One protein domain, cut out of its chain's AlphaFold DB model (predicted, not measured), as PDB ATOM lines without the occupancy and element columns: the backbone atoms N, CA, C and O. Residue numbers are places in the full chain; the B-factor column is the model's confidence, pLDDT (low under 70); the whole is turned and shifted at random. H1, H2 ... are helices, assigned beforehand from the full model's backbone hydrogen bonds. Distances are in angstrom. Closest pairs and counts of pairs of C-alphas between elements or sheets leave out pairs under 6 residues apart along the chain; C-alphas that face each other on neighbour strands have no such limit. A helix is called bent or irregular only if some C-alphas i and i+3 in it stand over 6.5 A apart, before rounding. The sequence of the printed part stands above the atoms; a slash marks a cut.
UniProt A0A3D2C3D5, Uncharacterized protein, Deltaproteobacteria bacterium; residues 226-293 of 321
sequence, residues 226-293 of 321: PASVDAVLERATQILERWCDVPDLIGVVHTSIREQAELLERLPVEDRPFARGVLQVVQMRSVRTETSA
ATOM      1  N   PRO A 226      50.785  25.191 -38.998       85.69
ATOM      2  CA  PRO A 226      49.445  25.157 -39.593       85.69
ATOM      3  C   PRO A 226      48.367  24.540 -38.679       85.69
ATOM      4  O   PRO A 226      47.244  24.323 -39.126       85.69
ATOM      5  N   ALA A 227      48.688  24.219 -37.422       87.31
ATOM      6  CA  ALA A 227      47.755  23.587 -36.492       87.31
ATOM      7  C   ALA A 227      46.567  24.508 -36.144       87.31
ATOM      8  O   ALA A 227      46.719  25.729 -36.040       87.31
ATOM      9  N   SER A 228      45.381  23.930 -35.946       87.62
ATOM     10  CA  SER A 228      44.213  24.674 -35.458       87.62
ATOM     11  C   SER A 228      44.394  25.088 -33.995       87.62
ATOM     12  O   SER A 228      45.194  24.501 -33.265       87.62
ATOM     13  N   VAL A 229      43.634  26.098 -33.561       85.06
ATOM     14  CA  VAL A 229      43.602  26.525 -32.152       85.06
ATOM     15  C   VAL A 229      43.238  25.341 -31.246       85.06
ATOM     16  O   VAL A 229      43.955  25.086 -30.286       85.06
ATOM     17  N   ASP A 230      42.233  24.542 -31.619       84.94
ATOM     18  CA  ASP A 230      41.807  23.361 -30.855       84.94
ATOM     19  C   ASP A 230      42.906  22.300 -30.707       84.94
ATOM     20  O   ASP A 230      43.090  21.744 -29.628       84.94
ATOM     21  N   ALA A 231      43.704  22.060 -31.752       86.50
ATOM     22  CA  ALA A 231      44.817  21.111 -31.681       86.50
ATOM     23  C   ALA A 231      45.957  21.617 -30.777       86.50
ATOM     24  O   ALA A 231      46.623  20.836 -30.094       86.50
ATOM     25  N   VAL A 232      46.193  22.935 -30.755       86.44
ATOM     26  CA  VAL A 232      47.159  23.565 -29.838       86.44
ATOM     27  C   VAL A 232      46.650  23.503 -28.397       86.44
ATOM     28  O   VAL A 232      47.443  23.219 -27.500       86.44
ATOM     29  N   LEU A 233      45.348  23.710 -28.183       85.88
ATOM     30  CA  LEU A 233      44.680  23.592 -26.885       85.88
ATOM     31  C   LEU A 233      44.779  22.170 -26.335       85.88
ATOM     32  O   LEU A 233      45.277  21.982 -25.228       85.88
ATOM     33  N   GLU A 234      44.417  21.164 -27.130       87.88
ATOM     34  CA  GLU A 234      44.525  19.755 -26.742       87.88
ATOM     35  C   GLU A 234      45.970  19.390 -26.371       87.88
ATOM     36  O   GLU A 234      46.230  18.753 -25.345       87.88
ATOM     37  N   ARG A 235      46.945  19.852 -27.164       88.62
ATOM     38  CA  ARG A 235      48.357  19.580 -26.891       88.62
ATOM     39  C   ARG A 235      48.867  20.298 -25.641       88.62
ATOM     40  O   ARG A 235      49.679  19.725 -24.913       88.62
ATOM     41  N   ALA A 236      48.417  21.526 -25.396       87.19
ATOM     42  CA  ALA A 236      48.723  22.280 -24.185       87.19
ATOM     43  C   ALA A 236      48.160  21.578 -22.943       87.19
ATOM     44  O   ALA A 236      48.886  21.412 -21.964       87.19
ATOM     45  N   THR A 237      46.921  21.086 -23.019       85.75
ATOM     46  CA  THR A 237      46.279  20.306 -21.957       85.75
ATOM     47  C   THR A 237      47.061  19.033 -21.645       85.75
ATOM     48  O   THR A 237      47.444  18.839 -20.498       85.75
ATOM     49  N   GLN A 238      47.435  18.232 -22.651       87.69
ATOM     50  CA  GLN A 238      48.259  17.026 -22.449       87.69
ATOM     51  C   GLN A 238      49.627  17.326 -21.810       87.69
ATOM     52  O   GLN A 238      50.159  16.532 -21.031       87.69
ATOM     53  N   ILE A 239      50.249  18.454 -22.175       88.38
ATOM     54  CA  ILE A 239      51.519  18.890 -21.584       88.38
ATOM     55  C   ILE A 239      51.305  19.286 -20.119       88.38
ATOM     56  O   ILE A 239      52.100  18.896 -19.271       88.38
ATOM     57  N   LEU A 240      50.237  20.015 -19.806       87.00
ATOM     58  CA  LEU A 240      49.921  20.404 -18.436       87.00
ATOM     59  C   LEU A 240      49.558  19.191 -17.576       87.00
ATOM     60  O   LEU A 240      50.113  19.070 -16.499       87.00
ATOM     61  N   GLU A 241      48.750  18.248 -18.057       85.56
ATOM     62  CA  GLU A 241      48.416  17.006 -17.338       85.56
ATOM     63  C   GLU A 241      49.648  16.157 -17.009       85.56
ATOM     64  O   GLU A 241      49.745  15.553 -15.945       85.56
ATOM     65  N   ARG A 242      50.612  16.095 -17.934       86.75
ATOM     66  CA  ARG A 242      51.825  15.295 -17.744       86.75
ATOM     67  C   ARG A 242      52.748  15.867 -16.669       86.75
ATOM     68  O   ARG A 242      53.493  15.111 -16.048       86.75
ATOM     69  N   TRP A 243      52.783  17.187 -16.540       85.25
ATOM     70  CA  TRP A 243      53.806  17.896 -15.770       85.25
ATOM     71  C   TRP A 243      53.259  18.573 -14.514       85.25
ATOM     72  O   TRP A 243      54.011  18.771 -13.566       85.25
ATOM     73  N   CYS A 244      51.971  18.894 -14.499       82.25
ATOM     74  CA  CYS A 244      51.256  19.480 -13.381       82.25
ATOM     75  C   CYS A 244      50.206  18.470 -12.906       82.25
ATOM     76  O   CYS A 244      49.239  18.193 -13.612       82.25
ATOM     77  N   ASP A 245      50.372  17.950 -11.693       71.75
ATOM     78  CA  ASP A 245      49.429  17.011 -11.072       71.75
ATOM     79  C   ASP A 245      48.192  17.752 -10.528       71.75
ATOM     80  O   ASP A 245      47.964  17.849  -9.323       71.75
ATOM     81  N   VAL A 246      47.431  18.390 -11.425       67.38
ATOM     82  CA  VAL A 246      46.193  19.102 -11.082       67.38
ATOM     83  C   VAL A 246      45.068  18.640 -12.011       67.38
ATOM     84  O   VAL A 246      45.053  19.027 -13.182       67.38
ATOM     85  N   PRO A 247      44.093  17.868 -11.492       60.62
ATOM     86  CA  PRO A 247      42.970  17.326 -12.265       60.62
ATOM     87  C   PRO A 247      42.126  18.384 -12.997       60.62
ATOM     88  O   PRO A 247      41.527  18.096 -14.028       60.62
ATOM     89  N   ASP A 248      42.109  19.620 -12.491       63.69
ATOM     90  CA  ASP A 248      41.244  20.697 -12.983       63.69
ATOM     91  C   ASP A 248      41.870  21.553 -14.104       63.69
ATOM     92  O   ASP A 248      41.224  22.474 -14.600       63.69
ATOM     93  N   LEU A 249      43.108  21.280 -14.544       63.50
ATOM     94  CA  LEU A 249      43.769  22.064 -15.609       63.50
ATOM     95  C   LEU A 249      43.103  21.908 -16.989       63.50
ATOM     96  O   LEU A 249      43.222  22.800 -17.830       63.50
ATOM     97  N   ILE A 250      42.363  20.817 -17.197       60.06
ATOM     98  CA  ILE A 250      41.763  20.405 -18.478       60.06
ATOM     99  C   ILE A 250      40.742  21.426 -18.997       60.06
ATOM    100  O   ILE A 250      40.694  21.712 -20.191       60.06
ATOM    101  N   GLY A 251      39.950  22.025 -18.104       59.69
ATOM    102  CA  GLY A 251      38.944  23.023 -18.479       59.69
ATOM    103  C   GLY A 251      39.508  24.431 -18.673       59.69
ATOM    104  O   GLY A 251      38.875  25.276 -19.294       59.69
ATOM    105  N   VAL A 252      40.707  24.701 -18.157       60.47
ATOM    106  CA  VAL A 252      41.170  26.065 -17.848       60.47
ATOM    107  C   VAL A 252      41.805  26.754 -19.044       60.47
ATOM    108  O   VAL A 252      41.747  27.980 -19.180       60.47
ATOM    109  N   VAL A 253      42.323  25.968 -19.982       60.44
ATOM    110  CA  VAL A 253      42.823  26.489 -21.254       60.44
ATOM    111  C   VAL A 253      41.699  27.182 -22.060       60.44
ATOM    112  O   VAL A 253      41.974  28.078 -22.852       60.44
ATOM    113  N   HIS A 254      40.431  26.854 -21.768       64.50
ATOM    114  CA  HIS A 254      39.227  27.462 -22.350       64.50
ATOM    115  C   HIS A 254      38.555  28.537 -21.467       64.50
ATOM    116  O   HIS A 254      37.508  29.065 -21.839       64.50
ATOM    117  N   THR A 255      39.117  28.851 -20.295       68.50
ATOM    118  CA  THR A 255      38.519  29.782 -19.314       68.50
ATOM    119  C   THR A 255      39.053  31.210 -19.427       68.50
ATOM    120  O   THR A 255      40.022  31.481 -20.139       68.50
ATOM    121  N   SER A 256      38.414  32.146 -18.721       74.44
ATOM    122  CA  SER A 256      38.830  33.548 -18.694       74.44
ATOM    123  C   SER A 256      40.224  33.732 -18.073       74.44
ATOM    124  O   SER A 256      40.671  32.950 -17.234       74.44
ATOM    125  N   ILE A 257      40.904  34.832 -18.417       74.12
ATOM    126  CA  ILE A 257      42.229  35.192 -17.865       74.12
ATOM    127  C   ILE A 257      42.228  35.200 -16.324       74.12
ATOM    128  O   ILE A 257      43.229  34.863 -15.690       74.12
ATOM    129  N   ARG A 258      41.096  35.566 -15.711       75.19
ATOM    130  CA  ARG A 258      40.925  35.581 -14.256       75.19
ATOM    131  C   ARG A 258      40.938  34.169 -13.661       75.19
ATOM    132  O   ARG A 258      41.641  33.939 -12.683       75.19
ATOM    133  N   GLU A 259      40.222  33.232 -14.271       74.88
ATOM    134  CA  GLU A 259      40.173  31.827 -13.838       74.88
ATOM    135  C   GLU A 259      41.528  31.130 -14.036       74.88
ATOM    136  O   GLU A 259      41.972  30.363 -13.180       74.88
ATOM    137  N   GLN A 260      42.253  31.481 -15.104       78.75
ATOM    138  CA  GLN A 260      43.628  31.026 -15.328       78.75
ATOM    139  C   GLN A 260      44.592  31.520 -14.235       78.75
ATOM    140  O   GLN A 260      45.450  30.761 -13.780       78.75
ATOM    141  N   ALA A 261      44.457  32.771 -13.782       78.50
ATOM    142  CA  ALA A 261      45.291  33.325 -12.714       78.50
ATOM    143  C   ALA A 261      45.036  32.642 -11.359       78.50
ATOM    144  O   ALA A 261      45.992  32.273 -10.676       78.50
ATOM    145  N   GLU A 262      43.769  32.409 -11.007       79.25
ATOM    146  CA  GLU A 262      43.385  31.713  -9.770       79.25
ATOM    147  C   GLU A 262      43.905  30.265  -9.736       79.25
ATOM    148  O   GLU A 262      44.267  29.757  -8.673       79.25
ATOM    149  N   LEU A 263      44.016  29.595 -10.888       75.94
ATOM    150  CA  LEU A 263      44.613  28.260 -10.969       75.94
ATOM    151  C   LEU A 263      46.138  28.255 -10.881       75.94
ATOM    152  O   LEU A 263      46.705  27.371 -10.237       75.94
ATOM    153  N   LEU A 264      46.814  29.238 -11.485       82.06
ATOM    154  CA  LEU A 264      48.266  29.379 -11.340       82.06
ATOM    155  C   LEU A 264      48.666  29.553  -9.868       82.06
ATOM    156  O   LEU A 264      49.737  29.103  -9.471       82.06
ATOM    157  N   GLU A 265      47.812  30.155  -9.040       84.69
ATOM    158  CA  GLU A 265      48.042  30.266  -7.596       84.69
ATOM    159  C   GLU A 265      47.893  28.936  -6.844       84.69
ATOM    160  O   GLU A 265      48.549  28.745  -5.818       84.69
ATOM    161  N   ARG A 266      47.095  27.994  -7.362       83.19
ATOM    162  CA  ARG A 266      46.926  26.650  -6.781       83.19
ATOM    163  C   ARG A 266      48.094  25.714  -7.091       83.19
ATOM    164  O   ARG A 266      48.286  24.736  -6.376       83.19
ATOM    165  N   LEU A 267      48.879  26.014  -8.126       83.88
ATOM    166  CA  LEU A 267      50.060  25.233  -8.480       83.88
ATOM    167  C   LEU A 267      51.221  25.463  -7.496       83.88
ATOM    168  O   LEU A 267      51.380  26.583  -6.978       83.88
ATOM    169  N   PRO A 268      52.079  24.442  -7.283       85.25
ATOM    170  CA  PRO A 268      53.356  24.617  -6.604       85.25
ATOM    171  C   PRO A 268      54.133  25.773  -7.228       85.25
ATOM    172  O   PRO A 268      54.141  25.934  -8.447       85.25
ATOM    173  N   VAL A 269      54.796  26.585  -6.396       85.38
ATOM    174  CA  VAL A 269      55.525  27.791  -6.838       85.38
ATOM    175  C   VAL A 269      56.519  27.478  -7.965       85.38
ATOM    176  O   VAL A 269      56.692  28.298  -8.865       85.38
ATOM    177  N   GLU A 270      57.116  26.285  -7.936       84.12
ATOM    178  CA  GLU A 270      58.082  25.793  -8.923       84.12
ATOM    179  C   GLU A 270      57.456  25.558 -10.315       84.12
ATOM    180  O   GLU A 270      58.116  25.813 -11.319       84.12
ATOM    181  N   ASP A 271      56.175  25.181 -10.394       85.56
ATOM    182  CA  ASP A 271      55.498  24.815 -11.652       85.56
ATOM    183  C   ASP A 271      54.716  25.977 -12.289       85.56
ATOM    184  O   ASP A 271      54.368  25.940 -13.475       85.56
ATOM    185  N   ARG A 272      54.458  27.059 -11.539       88.06
ATOM    186  CA  ARG A 272      53.719  28.237 -12.043       88.06
ATOM    187  C   ARG A 272      54.356  28.877 -13.280       88.06
ATOM    188  O   ARG A 272      53.607  29.229 -14.193       88.06
ATOM    189  N   PRO A 273      55.692  29.064 -13.359       88.88
ATOM    190  CA  PRO A 273      56.324  29.645 -14.541       88.88
ATOM    191  C   PRO A 273      56.120  28.783 -15.790       88.88
ATOM    192  O   PRO A 273      55.845  29.318 -16.863       88.88
ATOM    193  N   PHE A 274      56.199  27.459 -15.639       90.25
ATOM    194  CA  PHE A 274      55.954  26.506 -16.718       90.25
ATOM    195  C   PHE A 274      54.499  26.567 -17.194       90.25
ATOM    196  O   PHE A 274      54.254  26.793 -18.381       90.25
ATOM    197  N   ALA A 275      53.538  26.459 -16.272       86.56
ATOM    198  CA  ALA A 275      52.119  26.506 -16.610       86.56
ATOM    199  C   ALA A 275      51.723  27.841 -17.263       86.56
ATOM    200  O   ALA A 275      51.006  27.860 -18.264       86.56
ATOM    201  N   ARG A 276      52.265  28.961 -16.767       88.75
ATOM    202  CA  ARG A 276      52.105  30.277 -17.398       88.75
ATOM    203  C   ARG A 276      52.674  30.296 -18.817       88.75
ATOM    204  O   ARG A 276      52.018  30.830 -19.704       88.75
ATOM    205  N   GLY A 277      53.854  29.717 -19.042       87.62
ATOM    206  CA  GLY A 277      54.467  29.631 -20.369       87.62
ATOM    207  C   GLY A 277      53.599  28.868 -21.372       87.62
ATOM    208  O   GLY A 277      53.397  29.338 -22.491       87.62
ATOM    209  N   VAL A 278      53.021  27.735 -20.960       88.25
ATOM    210  CA  VAL A 278      52.077  26.963 -21.790       88.25
ATOM    211  C   VAL A 278      50.827  27.784 -22.127       88.25
ATOM    212  O   VAL A 278      50.470  27.899 -23.301       88.25
ATOM    213  N   LEU A 279      50.192  28.401 -21.124       87.38
ATOM    214  CA  LEU A 279      48.991  29.223 -21.319       87.38
ATOM    215  C   LEU A 279      49.261  30.437 -22.216       87.38
ATOM    216  O   LEU A 279      48.434  30.779 -23.058       87.38
ATOM    217  N   GLN A 280      50.434  31.060 -22.095       88.62
ATOM    218  CA  GLN A 280      50.818  32.201 -22.921       88.62
ATOM    219  C   GLN A 280      50.943  31.817 -24.404       88.62
ATOM    220  O   GLN A 280      50.495  32.571 -25.266       88.62
ATOM    221  N   VAL A 281      51.502  30.639 -24.718       88.38
ATOM    222  CA  VAL A 281      51.578  30.138 -26.105       88.38
ATOM    223  C   VAL A 281      50.182  29.964 -26.704       88.38
ATOM    224  O   VAL A 281      49.947  30.367 -27.845       88.38
ATOM    225  N   VAL A 282      49.248  29.407 -25.932       85.81
ATOM    226  CA  VAL A 282      47.849  29.259 -26.351       85.81
ATOM    227  C   VAL A 282      47.206  30.622 -26.599       85.81
ATOM    228  O   VAL A 282      46.662  30.848 -27.677       85.81
ATOM    229  N   GLN A 283      47.296  31.541 -25.631       86.00
ATOM    230  CA  GLN A 283      46.710  32.880 -25.739       86.00
ATOM    231  C   GLN A 283      47.221  33.619 -26.981       86.00
ATOM    232  O   GLN A 283      46.427  34.177 -27.735       86.00
ATOM    233  N   MET A 284      48.534  33.570 -27.245       85.62
ATOM    234  CA  MET A 284      49.117  34.170 -28.449       85.62
ATOM    235  C   MET A 284      48.528  33.581 -29.737       85.62
ATOM    236  O   MET A 284      48.292  34.313 -30.698       85.62
ATOM    237  N   ARG A 285      48.282  32.265 -29.780       86.50
ATOM    238  CA  ARG A 285      47.704  31.611 -30.959       86.50
ATOM    239  C   ARG A 285      46.236  31.983 -31.167       86.50
ATOM    240  O   ARG A 285      45.851  32.223 -32.313       86.50
ATOM    241  N   SER A 286      45.441  32.056 -30.103       83.38
ATOM    242  CA  SER A 286      44.036  32.475 -30.187       83.38
ATOM    243  C   SER A 286      43.924  33.903 -30.727       83.38
ATOM    244  O   SER A 286      43.271  34.110 -31.747       83.38
ATOM    245  N   VAL A 287      44.692  34.843 -30.159       84.31
ATOM    246  CA  VAL A 287      44.737  36.247 -30.613       84.31
ATOM    247  C   VAL A 287      45.165  36.355 -32.079       84.31
ATOM    248  O   VAL A 287      44.562  37.095 -32.856       84.31
ATOM    249  N   ARG A 288      46.189  35.599 -32.498       82.00
ATOM    250  CA  ARG A 288      46.643  35.594 -33.898       82.00
ATOM    251  C   ARG A 288      45.557  35.103 -34.855       82.00
ATOM    252  O   ARG A 288      45.423  35.645 -35.944       82.00
ATOM    253  N   THR A 289      44.801  34.085 -34.455       79.56
ATOM    254  CA  THR A 289      43.731  33.512 -35.283       79.56
ATOM    255  C   THR A 289      42.550  34.474 -35.413       79.56
ATOM    256  O   THR A 289      42.020  34.619 -36.509       79.56
ATOM    257  N   GLU A 290      42.190  35.175 -34.333       79.38
ATOM    258  CA  GLU A 290      41.178  36.243 -34.338       79.38
ATOM    259  C   GLU A 290      41.604  37.413 -35.235       79.38
ATOM    260  O   GLU A 290      40.850  37.840 -36.102       79.38
ATOM    261  N   THR A 291      42.859  37.860 -35.115       74.19
ATOM    262  CA  THR A 291      43.387  38.972 -35.926       74.19
ATOM    263  C   THR A 291      43.442  38.621 -37.419       74.19
ATOM    264  O   THR A 291      43.088  39.436 -38.264       74.19
ATOM    265  N   SER A 292      43.838  37.391 -37.770       68.06
ATOM    266  CA  SER A 292      43.840  36.921 -39.164       68.06
ATOM    267  C   SER A 292      42.440  36.627 -39.725       68.06
ATOM    268  O   SER A 292      42.303  36.503 -40.939       68.06
ATOM    269  N   ALA A 293      41.412  36.494 -38.880       63.47
ATOM    270  CA  ALA A 293      40.020  36.370 -39.315       63.47
ATOM    271  C   ALA A 293      39.393  37.738 -39.647       63.47
ATOM    272  O   ALA A 293      38.555  37.808 -40.547       63.47
TER     273      ALA A 293
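What this domain is: This is residues 226 to 293 of the 321 residues of an uncharacterized protein of Deltaproteobacteria bacterium (UniProt A0A3D2C3D5). Two long helices, H1 and H4, lie side by side and run opposite ways, and two short helices, H2 and H3, fold back and forth along one side of them, near the end where H1 finishes and H4 starts. Together the four make a small, uneven up-and-down bundle in which H2 packs on H1, H3 on H2, and the first part of H4 on H3. The printed part has 68 residues with four named helices, in the order H1, H2, H3, H4, and no named strand; the class is all helix. The whole is compact, with a radius of gyration of the C-alphas of 11.8 A, and its outline is elongated, spanning 37 by 22 by 18 A.

Where its parts are: H1 is residues 229 to 243, starting at C-alpha 229 at (43.602, 26.525, -32.152) and measuring 21.1 A from first to last C-alpha. H2 is residues 247 to 254, 14.8 A long; it is irregular, with C-alphas 247 and 250 at 7.0 A from each other. H3 is residues 257 to 266, also 14.8 A long, starting at C-alpha 257 at (42.229, 35.192, -17.865). H4, the longest helix, is residues 272 to 293 and measures 31.6 A, ending at C-alpha 293 at (40.020, 36.370, -39.315).

How they stand to each other: The helix packing is mostly aligned, the helices that touch standing at shallow tilts. H1 and H4 touch and run opposite ways at a shallow tilt of 3 degrees; their closest C-alphas, those of Ala 236 and Val 278, are 6.2 A apart. H1 and H2 form a helical hairpin at a shallow tilt of 24 degrees, with the C-alphas of Thr 237 and Ile 250 closest at 5.7 A. H2 and H3 form another at 21 degrees, where the C-alphas of Val 252 and Gln 260 are closest at 6.1 A. H3 and H4 form a third at 14 degrees; H4 touches H3 with residues 272 to 276 alone, and the closest C-alphas, those of Leu 264 and Arg 272, are 5.6 A apart. H2 and H4 are close but not clearly touching, the closest C-alphas being those of Val 253 and Leu 279 at 6.7 A. H1 and H3 are apart. In H1 and H4 every O i to N i+4 pair is within hydrogen-bond range; in H3 it is 5 of 6, and in H2 0 of 4, with 2 of 5 O i to N i+3 pairs within range.

The domain as a whole: The two C-alphas farthest apart, those of Pro 268 and Ala 293, are 37.2 A from each other. The first and last printed C-alphas, Pro 226 and Ala 293, are 14.7 A apart. The printed part has no cut, and its three links between helices are tight. The mean pLDDT of the printed part is 80.4; residues 246 to 255 and 292 to 293 are under 70.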